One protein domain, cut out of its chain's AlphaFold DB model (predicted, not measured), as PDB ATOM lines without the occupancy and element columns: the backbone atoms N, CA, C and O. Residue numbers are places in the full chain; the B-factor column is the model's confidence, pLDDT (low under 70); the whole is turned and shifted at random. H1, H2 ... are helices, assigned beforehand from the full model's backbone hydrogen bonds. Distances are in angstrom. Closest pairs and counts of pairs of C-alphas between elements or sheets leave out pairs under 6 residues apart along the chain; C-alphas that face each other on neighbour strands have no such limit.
ATOM      1  N   ALA A   8     291.635 254.424 394.737       71.88
ATOM      2  CA  ALA A   8     292.816 253.929 394.034       71.88
ATOM      3  C   ALA A   8     292.832 254.319 392.551       71.88
ATOM      4  O   ALA A   8     293.867 254.775 392.064       71.88
ATOM      5  N   GLU A   9     291.693 254.228 391.864       70.62
ATOM      6  CA  GLU A   9     291.553 254.671 390.472       70.62
ATOM      7  C   GLU A   9     291.827 256.173 390.351       70.62
ATOM      8  O   GLU A   9     292.638 256.587 389.525       70.62
ATOM      9  N   ARG A  10     291.278 256.994 391.259       80.06
ATOM     10  CA  ARG A  10     291.546 258.448 391.271       80.06
ATOM     11  C   ARG A  10     293.019 258.789 391.488       80.06
ATOM     12  O   ARG A  10     293.513 259.767 390.929       80.06
ATOM     13  N   ARG A  11     293.725 258.010 392.314       85.88
ATOM     14  CA  ARG A  11     295.173 258.181 392.510       85.88
ATOM     15  C   ARG A  11     295.940 257.816 391.244       85.88
ATOM     16  O   ARG A  11     296.804 258.584 390.836       85.88
ATOM     17  N   SER A  12     295.600 256.694 390.612       88.69
ATOM     18  CA  SER A  12     296.212 256.266 389.349       88.69
ATOM     19  C   SER A  12     296.044 257.326 388.256       88.69
ATOM     20  O   SER A  12     297.024 257.755 387.653       88.69
ATOM     21  N   GLU A  13     294.827 257.845 388.075       90.94
ATOM     22  CA  GLU A  13     294.542 258.909 387.106       90.94
ATOM     23  C   GLU A  13     295.334 260.192 387.393       90.94
ATOM     24  O   GLU A  13     295.845 260.834 386.470       90.94
ATOM     25  N   PHE A  14     295.470 260.561 388.670       90.44
ATOM     26  CA  PHE A  14     296.262 261.718 389.083       90.44
ATOM     27  C   PHE A  14     297.750 261.543 388.754       90.44
ATOM     28  O   PHE A  14     298.363 262.455 388.193       90.44
ATOM     29  N   HIS A  15     298.322 260.373 389.047       94.75
ATOM     30  CA  HIS A  15     299.714 260.067 388.721       94.75
ATOM     31  C   HIS A  15     299.947 260.008 387.210       94.75
ATOM     32  O   HIS A  15     300.860 260.666 386.717       94.75
ATOM     33  N   ALA A  16     299.073 259.340 386.455       95.56
ATOM     34  CA  ALA A  16     299.160 259.280 384.998       95.56
ATOM     35  C   ALA A  16     299.088 260.677 384.353       95.56
ATOM     36  O   ALA A  16     299.766 260.963 383.364       95.56
ATOM     37  N   LEU A  17     298.279 261.584 384.914       95.75
ATOM     38  CA  LEU A  17     298.241 262.979 384.480       95.75
ATOM     39  C   LEU A  17     299.545 263.720 384.805       95.75
ATOM     40  O   LEU A  17     300.006 264.518 383.987       95.75
ATOM     41  N   ALA A  18     300.121 263.487 385.985       94.56
ATOM     42  CA  ALA A  18     301.386 264.095 386.386       94.56
ATOM     43  C   ALA A  18     302.537 263.644 385.474       94.56
ATOM     44  O   ALA A  18     303.273 264.492 384.972       94.56
ATOM     45  N   GLU A  19     302.636 262.344 385.194       96.81
ATOM     46  CA  GLU A  19     303.640 261.779 384.287       96.81
ATOM     47  C   GLU A  19     303.522 262.359 382.878       96.81
ATOM     48  O   GLU A  19     304.513 262.831 382.323       96.81
ATOM     49  N   ARG A  20     302.304 262.420 382.325       96.12
ATOM     50  CA  ARG A  20     302.065 263.009 380.999       96.12
ATOM     51  C   ARG A  20     302.526 264.463 380.924       96.12
ATOM     52  O   ARG A  20     303.248 264.836 380.007       96.12
ATOM     53  N   ARG A  21     302.143 265.279 381.909       94.19
ATOM     54  CA  ARG A  21     302.538 266.697 381.966       94.19
ATOM     55  C   ARG A  21     304.044 266.867 382.122       94.19
ATOM     56  O   ARG A  21     304.609 267.813 381.581       94.19
ATOM     57  N   TYR A  22     304.689 265.972 382.866       93.81
ATOM     58  CA  TYR A  22     306.135 265.996 383.014       93.81
ATOM     59  C   TYR A  22     306.841 265.626 381.705       93.81
ATOM     60  O   TYR A  22     307.770 266.322 381.310       93.81
ATOM     61  N   ALA A  23     306.354 264.615 380.982       96.50
ATOM     62  CA  ALA A  23     306.869 264.269 379.658       96.50
ATOM     63  C   ALA A  23     306.729 265.436 378.659       96.50
ATOM     64  O   ALA A  23     307.706 265.804 378.012       96.50
ATOM     65  N   GLU A  24     305.563 266.090 378.605       94.06
ATOM     66  CA  GLU A  24     305.337 267.290 377.777       94.06
ATOM     67  C   GLU A  24     306.283 268.448 378.148       94.06
ATOM     68  O   GLU A  24     306.741 269.206 377.285       94.06
ATOM     69  N   PHE A  25     306.594 268.604 379.438       92.88
ATOM     70  CA  PHE A  25     307.574 269.583 379.898       92.88
ATOM     71  C   PHE A  25     308.991 269.225 379.443       92.88
ATOM     72  O   PHE A  25     309.695 270.111 378.963       92.88
ATOM     73  N   LEU A  26     309.406 267.959 379.555       94.75
ATOM     74  CA  LEU A  26     310.722 267.510 379.091       94.75
ATOM     75  C   LEU A  26     310.887 267.699 377.577       94.75
ATOM     76  O   LEU A  26     311.954 268.110 377.129       94.75
ATOM     77  N   GLU A  27     309.831 267.452 376.800       95.81
ATOM     78  CA  GLU A  27     309.837 267.626 375.345       95.81
ATOM     79  C   GLU A  27     309.852 269.107 374.937       95.81
ATOM     80  O   GLU A  27     310.681 269.547 374.139       95.81
ATOM     81  N   SER A  28     308.929 269.905 375.477       94.44
ATOM     82  CA  SER A  28     308.756 271.298 375.048       94.44
ATOM     83  C   SER A  28     309.732 272.264 375.722       94.44
ATOM     84  O   SER A  28     310.004 273.352 375.200       94.44
ATOM     85  N   GLY A  29     310.198 271.912 376.920       94.31
ATOM     86  CA  GLY A  29     310.903 272.800 377.834       94.31
ATOM     87  C   GLY A  29     310.090 274.038 378.207       94.31
ATOM     88  O   GLY A  29     310.685 275.048 378.572       94.31
ATOM     89  N   ARG A  30     308.758 274.046 378.042       94.56
ATOM     90  CA  ARG A  30     307.927 275.235 378.288       94.56
ATOM     91  C   ARG A  30     307.257 275.162 379.649       94.56
ATOM     92  O   ARG A  30     306.580 274.196 379.970       94.56
ATOM     93  N   SER A  31     307.387 276.233 380.420       93.69
ATOM     94  CA  SER A  31     306.703 276.397 381.699       93.69
ATOM     95  C   SER A  31     306.322 277.860 381.922       93.69
ATOM     96  O   SER A  31     306.761 278.757 381.197       93.69
ATOM     97  N   ILE A  32     305.461 278.107 382.905       93.31
ATOM     98  CA  ILE A  32     305.176 279.454 383.392       93.31
ATOM     99  C   ILE A  32     306.051 279.670 384.631       93.31
ATOM    100  O   ILE A  32     305.962 278.866 385.561       93.31
ATOM    101  N   PRO A  33     306.872 280.732 384.688       92.88
ATOM    102  CA  PRO A  33     307.622 281.050 385.897       92.88
ATOM    103  C   PRO A  33     306.701 281.197 387.108       92.88
ATOM    104  O   PRO A  33     305.636 281.814 387.020       92.88
ATOM    105  N   TRP A  34     307.123 280.649 388.248       92.38
ATOM    106  CA  TRP A  34     306.292 280.607 389.452       92.38
ATOM    107  C   TRP A  34     305.810 281.991 389.892       92.38
ATOM    108  O   TRP A  34     304.634 282.153 390.213       92.38
ATOM    109  N   GLU A  35     306.671 283.005 389.826       94.25
ATOM    110  CA  GLU A  35     306.312 284.372 390.215       94.25
ATOM    111  C   GLU A  35     305.162 284.951 389.375       94.25
ATOM    112  O   GLU A  35     304.308 285.668 389.898       94.25
ATOM    113  N   GLU A  36     305.052 284.577 388.096       95.50
ATOM    114  CA  GLU A  36     303.932 285.007 387.252       95.50
ATOM    115  C   GLU A  36     302.629 284.308 387.616       95.50
ATOM    116  O   GLU A  36     301.577 284.951 387.662       95.50
ATOM    117  N   VAL A  37     302.686 283.004 387.908       96.06
ATOM    118  CA  VAL A  37     301.521 282.258 388.404       96.06
ATOM    119  C   VAL A  37     301.068 282.843 389.737       96.06
ATOM    120  O   VAL A  37     299.885 283.144 389.906       96.06
ATOM    121  N   ARG A  38     302.003 283.058 390.665       96.56
ATOM    122  CA  ARG A  38     301.737 283.628 391.985       96.56
ATOM    123  C   ARG A  38     301.067 284.991 391.868       96.56
ATOM    124  O   ARG A  38     300.020 285.204 392.479       96.56
ATOM    125  N   ARG A  39     301.621 285.887 391.048       97.62
ATOM    126  CA  ARG A  39     301.056 287.222 390.832       97.62
ATOM    127  C   ARG A  39     299.667 287.160 390.206       97.62
ATOM    128  O   ARG A  39     298.749 287.813 390.696       97.62
ATOM    129  N   TYR A  40     299.495 286.338 389.171       98.00
ATOM    130  CA  TYR A  40     298.200 286.134 388.525       98.00
ATOM    131  C   TYR A  40     297.135 285.653 389.522       98.00
ATOM    132  O   TYR A  40     296.021 286.176 389.524       98.00
ATOM    133  N   LEU A  41     297.466 284.695 390.394       97.88
ATOM    134  CA  LEU A  41     296.540 284.193 391.410       97.88
ATOM    135  C   LEU A  41     296.190 285.266 392.449       97.88
ATOM    136  O   LEU A  41     295.016 285.425 392.772       97.88
ATOM    137  N   GLN A  42     297.173 286.035 392.924       98.25
ATOM    138  CA  GLN A  42     296.938 287.151 393.849       98.25
ATOM    139  C   GLN A  42     296.006 288.211 393.245       98.25
ATOM    140  O   GLN A  42     295.045 288.628 393.887       98.25
ATOM    141  N   ASP A  43     296.242 288.615 391.995       98.19
ATOM    142  CA  ASP A  43     295.407 289.612 391.323       98.19
ATOM    143  C   ASP A  43     293.988 289.084 391.045       98.19
ATOM    144  O   ASP A  43     293.013 289.826 391.181       98.19
ATOM    145  N   ARG A  44     293.848 287.790 390.728       97.50
ATOM    146  CA  ARG A  44     292.544 287.121 390.593       97.50
ATOM    147  C   ARG A  44     291.779 287.062 391.912       97.50
ATOM    148  O   ARG A  44     290.577 287.314 391.903       97.50
ATOM    149  N   LEU A  45     292.454 286.748 393.018       97.81
ATOM    150  CA  LEU A  45     291.865 286.760 394.363       97.81
ATOM    151  C   LEU A  45     291.402 288.165 394.763       97.81
ATOM    152  O   LEU A  45     290.363 288.307 395.395       97.81
ATOM    153  N   ALA A  46     292.113 289.204 394.321       97.94
ATOM    154  CA  ALA A  46     291.725 290.603 394.502       97.94
ATOM    155  C   ALA A  46     290.602 291.079 393.549       97.94
ATOM    156  O   ALA A  46     290.326 292.275 393.476       97.94
ATOM    157  N   GLY A  47     289.983 290.182 392.772       97.94
ATOM    158  CA  GLY A  47     288.890 290.510 391.848       97.94
ATOM    159  C   GLY A  47     289.320 291.245 390.573       97.94
ATOM    160  O   GLY A  47     288.470 291.679 389.793       97.94
ATOM    161  N   LYS A  48     290.626 291.381 390.313       97.88
ATOM    162  CA  LYS A  48     291.123 292.079 389.124       97.88
ATOM    163  C   LYS A  48     290.949 291.217 387.876       97.88
ATOM    164  O   LYS A  48     291.217 290.011 387.866       97.88
ATOM    165  N   ARG A  49     290.574 291.858 386.767       96.06
ATOM    166  CA  ARG A  49     290.594 291.232 385.439       96.06
ATOM    167  C   ARG A  49     292.012 291.284 384.875       96.06
ATOM    168  O   ARG A  49     292.397 292.258 384.240       96.06
ATOM    169  N   VAL A  50     292.780 290.225 385.121       96.62
ATOM    170  CA  VAL A  50     294.156 290.068 384.629       96.62
ATOM    171  C   VAL A  50     294.268 288.968 383.575       96.62
ATOM    172  O   VAL A  50     293.553 287.961 383.621       96.62
ATOM    173  N   LYS A  51     295.180 289.158 382.616       96.38
ATOM    174  CA  LYS A  51     295.488 288.164 381.581       96.38
ATOM    175  C   LYS A  51     296.174 286.948 382.210       96.38
ATOM    176  O   LYS A  51     297.010 287.090 383.097       96.38
ATOM    177  N   ARG A  52     295.826 285.751 381.730       95.50
ATOM    178  CA  ARG A  52     296.487 284.505 382.140       95.50
ATOM    179  C   ARG A  52     297.932 284.475 381.627       95.50
ATOM    180  O   ARG A  52     298.132 284.774 380.445       95.50
ATOM    181  N   PRO A  53     298.915 284.105 382.466       96.00
ATOM    182  CA  PRO A  53     300.284 283.928 382.010       96.00
ATOM    183  C   PRO A  53     300.369 282.748 381.032       96.00
ATOM    184  O   PRO A  53     299.559 281.820 381.084       96.00
ATOM    185  N   VAL A  54     301.331 282.812 380.111       95.19
ATOM    186  CA  VAL A  54     301.492 281.849 379.012       95.19
ATOM    187  C   VAL A  54     302.826 281.137 379.166       95.19
ATOM    188  O   VAL A  54     303.840 281.770 379.466       95.19
ATOM    189  N   ALA A  55     302.823 279.821 378.959       93.94
ATOM    190  CA  ALA A  55     304.033 279.017 379.040       93.94
ATOM    191  C   ALA A  55     305.056 279.452 377.983       93.94
ATOM    192  O   ALA A  55     304.729 279.639 376.809       93.94
ATOM    193  N   ARG A  56     306.312 279.580 378.406       94.31
ATOM    194  CA  ARG A  56     307.451 279.935 377.555       94.31
ATOM    195  C   ARG A  56     308.654 279.074 377.903       94.31
ATOM    196  O   ARG A  56     308.624 278.350 378.892       94.31
ATOM    197  N   LYS A  57     309.693 279.126 377.066       93.88
ATOM    198  CA  LYS A  57     310.898 278.315 377.264       93.88
ATOM    199  C   LYS A  57     311.460 278.557 378.667       93.88
ATOM    200  O   LYS A  57     311.671 279.705 379.063       93.88
ATOM    201  N   PHE A  58     311.641 277.471 379.405       85.69
ATOM    202  CA  PHE A  58     312.193 277.468 380.742       85.69
ATOM    203  C   PHE A  58     313.649 277.902 380.635       85.69
ATOM    204  O   PHE A  58     314.501 277.207 380.088       85.69
TER     205      PHE A  58
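Overview. This is residues 8 to 58 of the 61 residues of the protein "CopG family transcriptional regulator" of Sinobacteraceae bacterium (UniProt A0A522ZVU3). What shape is this? Helices H1 and H2 are the arms of an open V; residues 8 to 24 of H1 stick out, and after H2 residues 46 to 58 fold back to the link at the V's point. What builds it? The printed part has 51 residues with two named helices, H1 then H2, and no named strand; its class is all helix. How spread is it? It is only just loose, close to extended, with a radius of gyration of the C-alphas of 14.3 A, and flat, spanning 37 by 28 by 14 A.

Arrangement. Do the helices touch? H1, residues 8 to 28, and H2, residues 34 to 45, are apart, joined by a tight link. Are their backbones even? In both, every O i to N i+4 pair is within hydrogen-bond range. Is any short stretch paired? Residues 30 to 31 pair antiparallel with residues 56 to 57.

Along the chain. Where does H1 begin? C-alpha 8 is at (292.816, 253.929, 394.034), and H1 is 30.3 A long. Where does H2 end? It runs 16.4 A to C-alpha 45 at (291.865, 286.760, 394.363).

Size, cuts and confidence. How large is it? The C-alphas farthest apart, of Ala 8 and Lys 48, are 38.5 A apart. Is it unbroken and confident? The printed part has no cut, and no printed residue is under 70 in pLDDT.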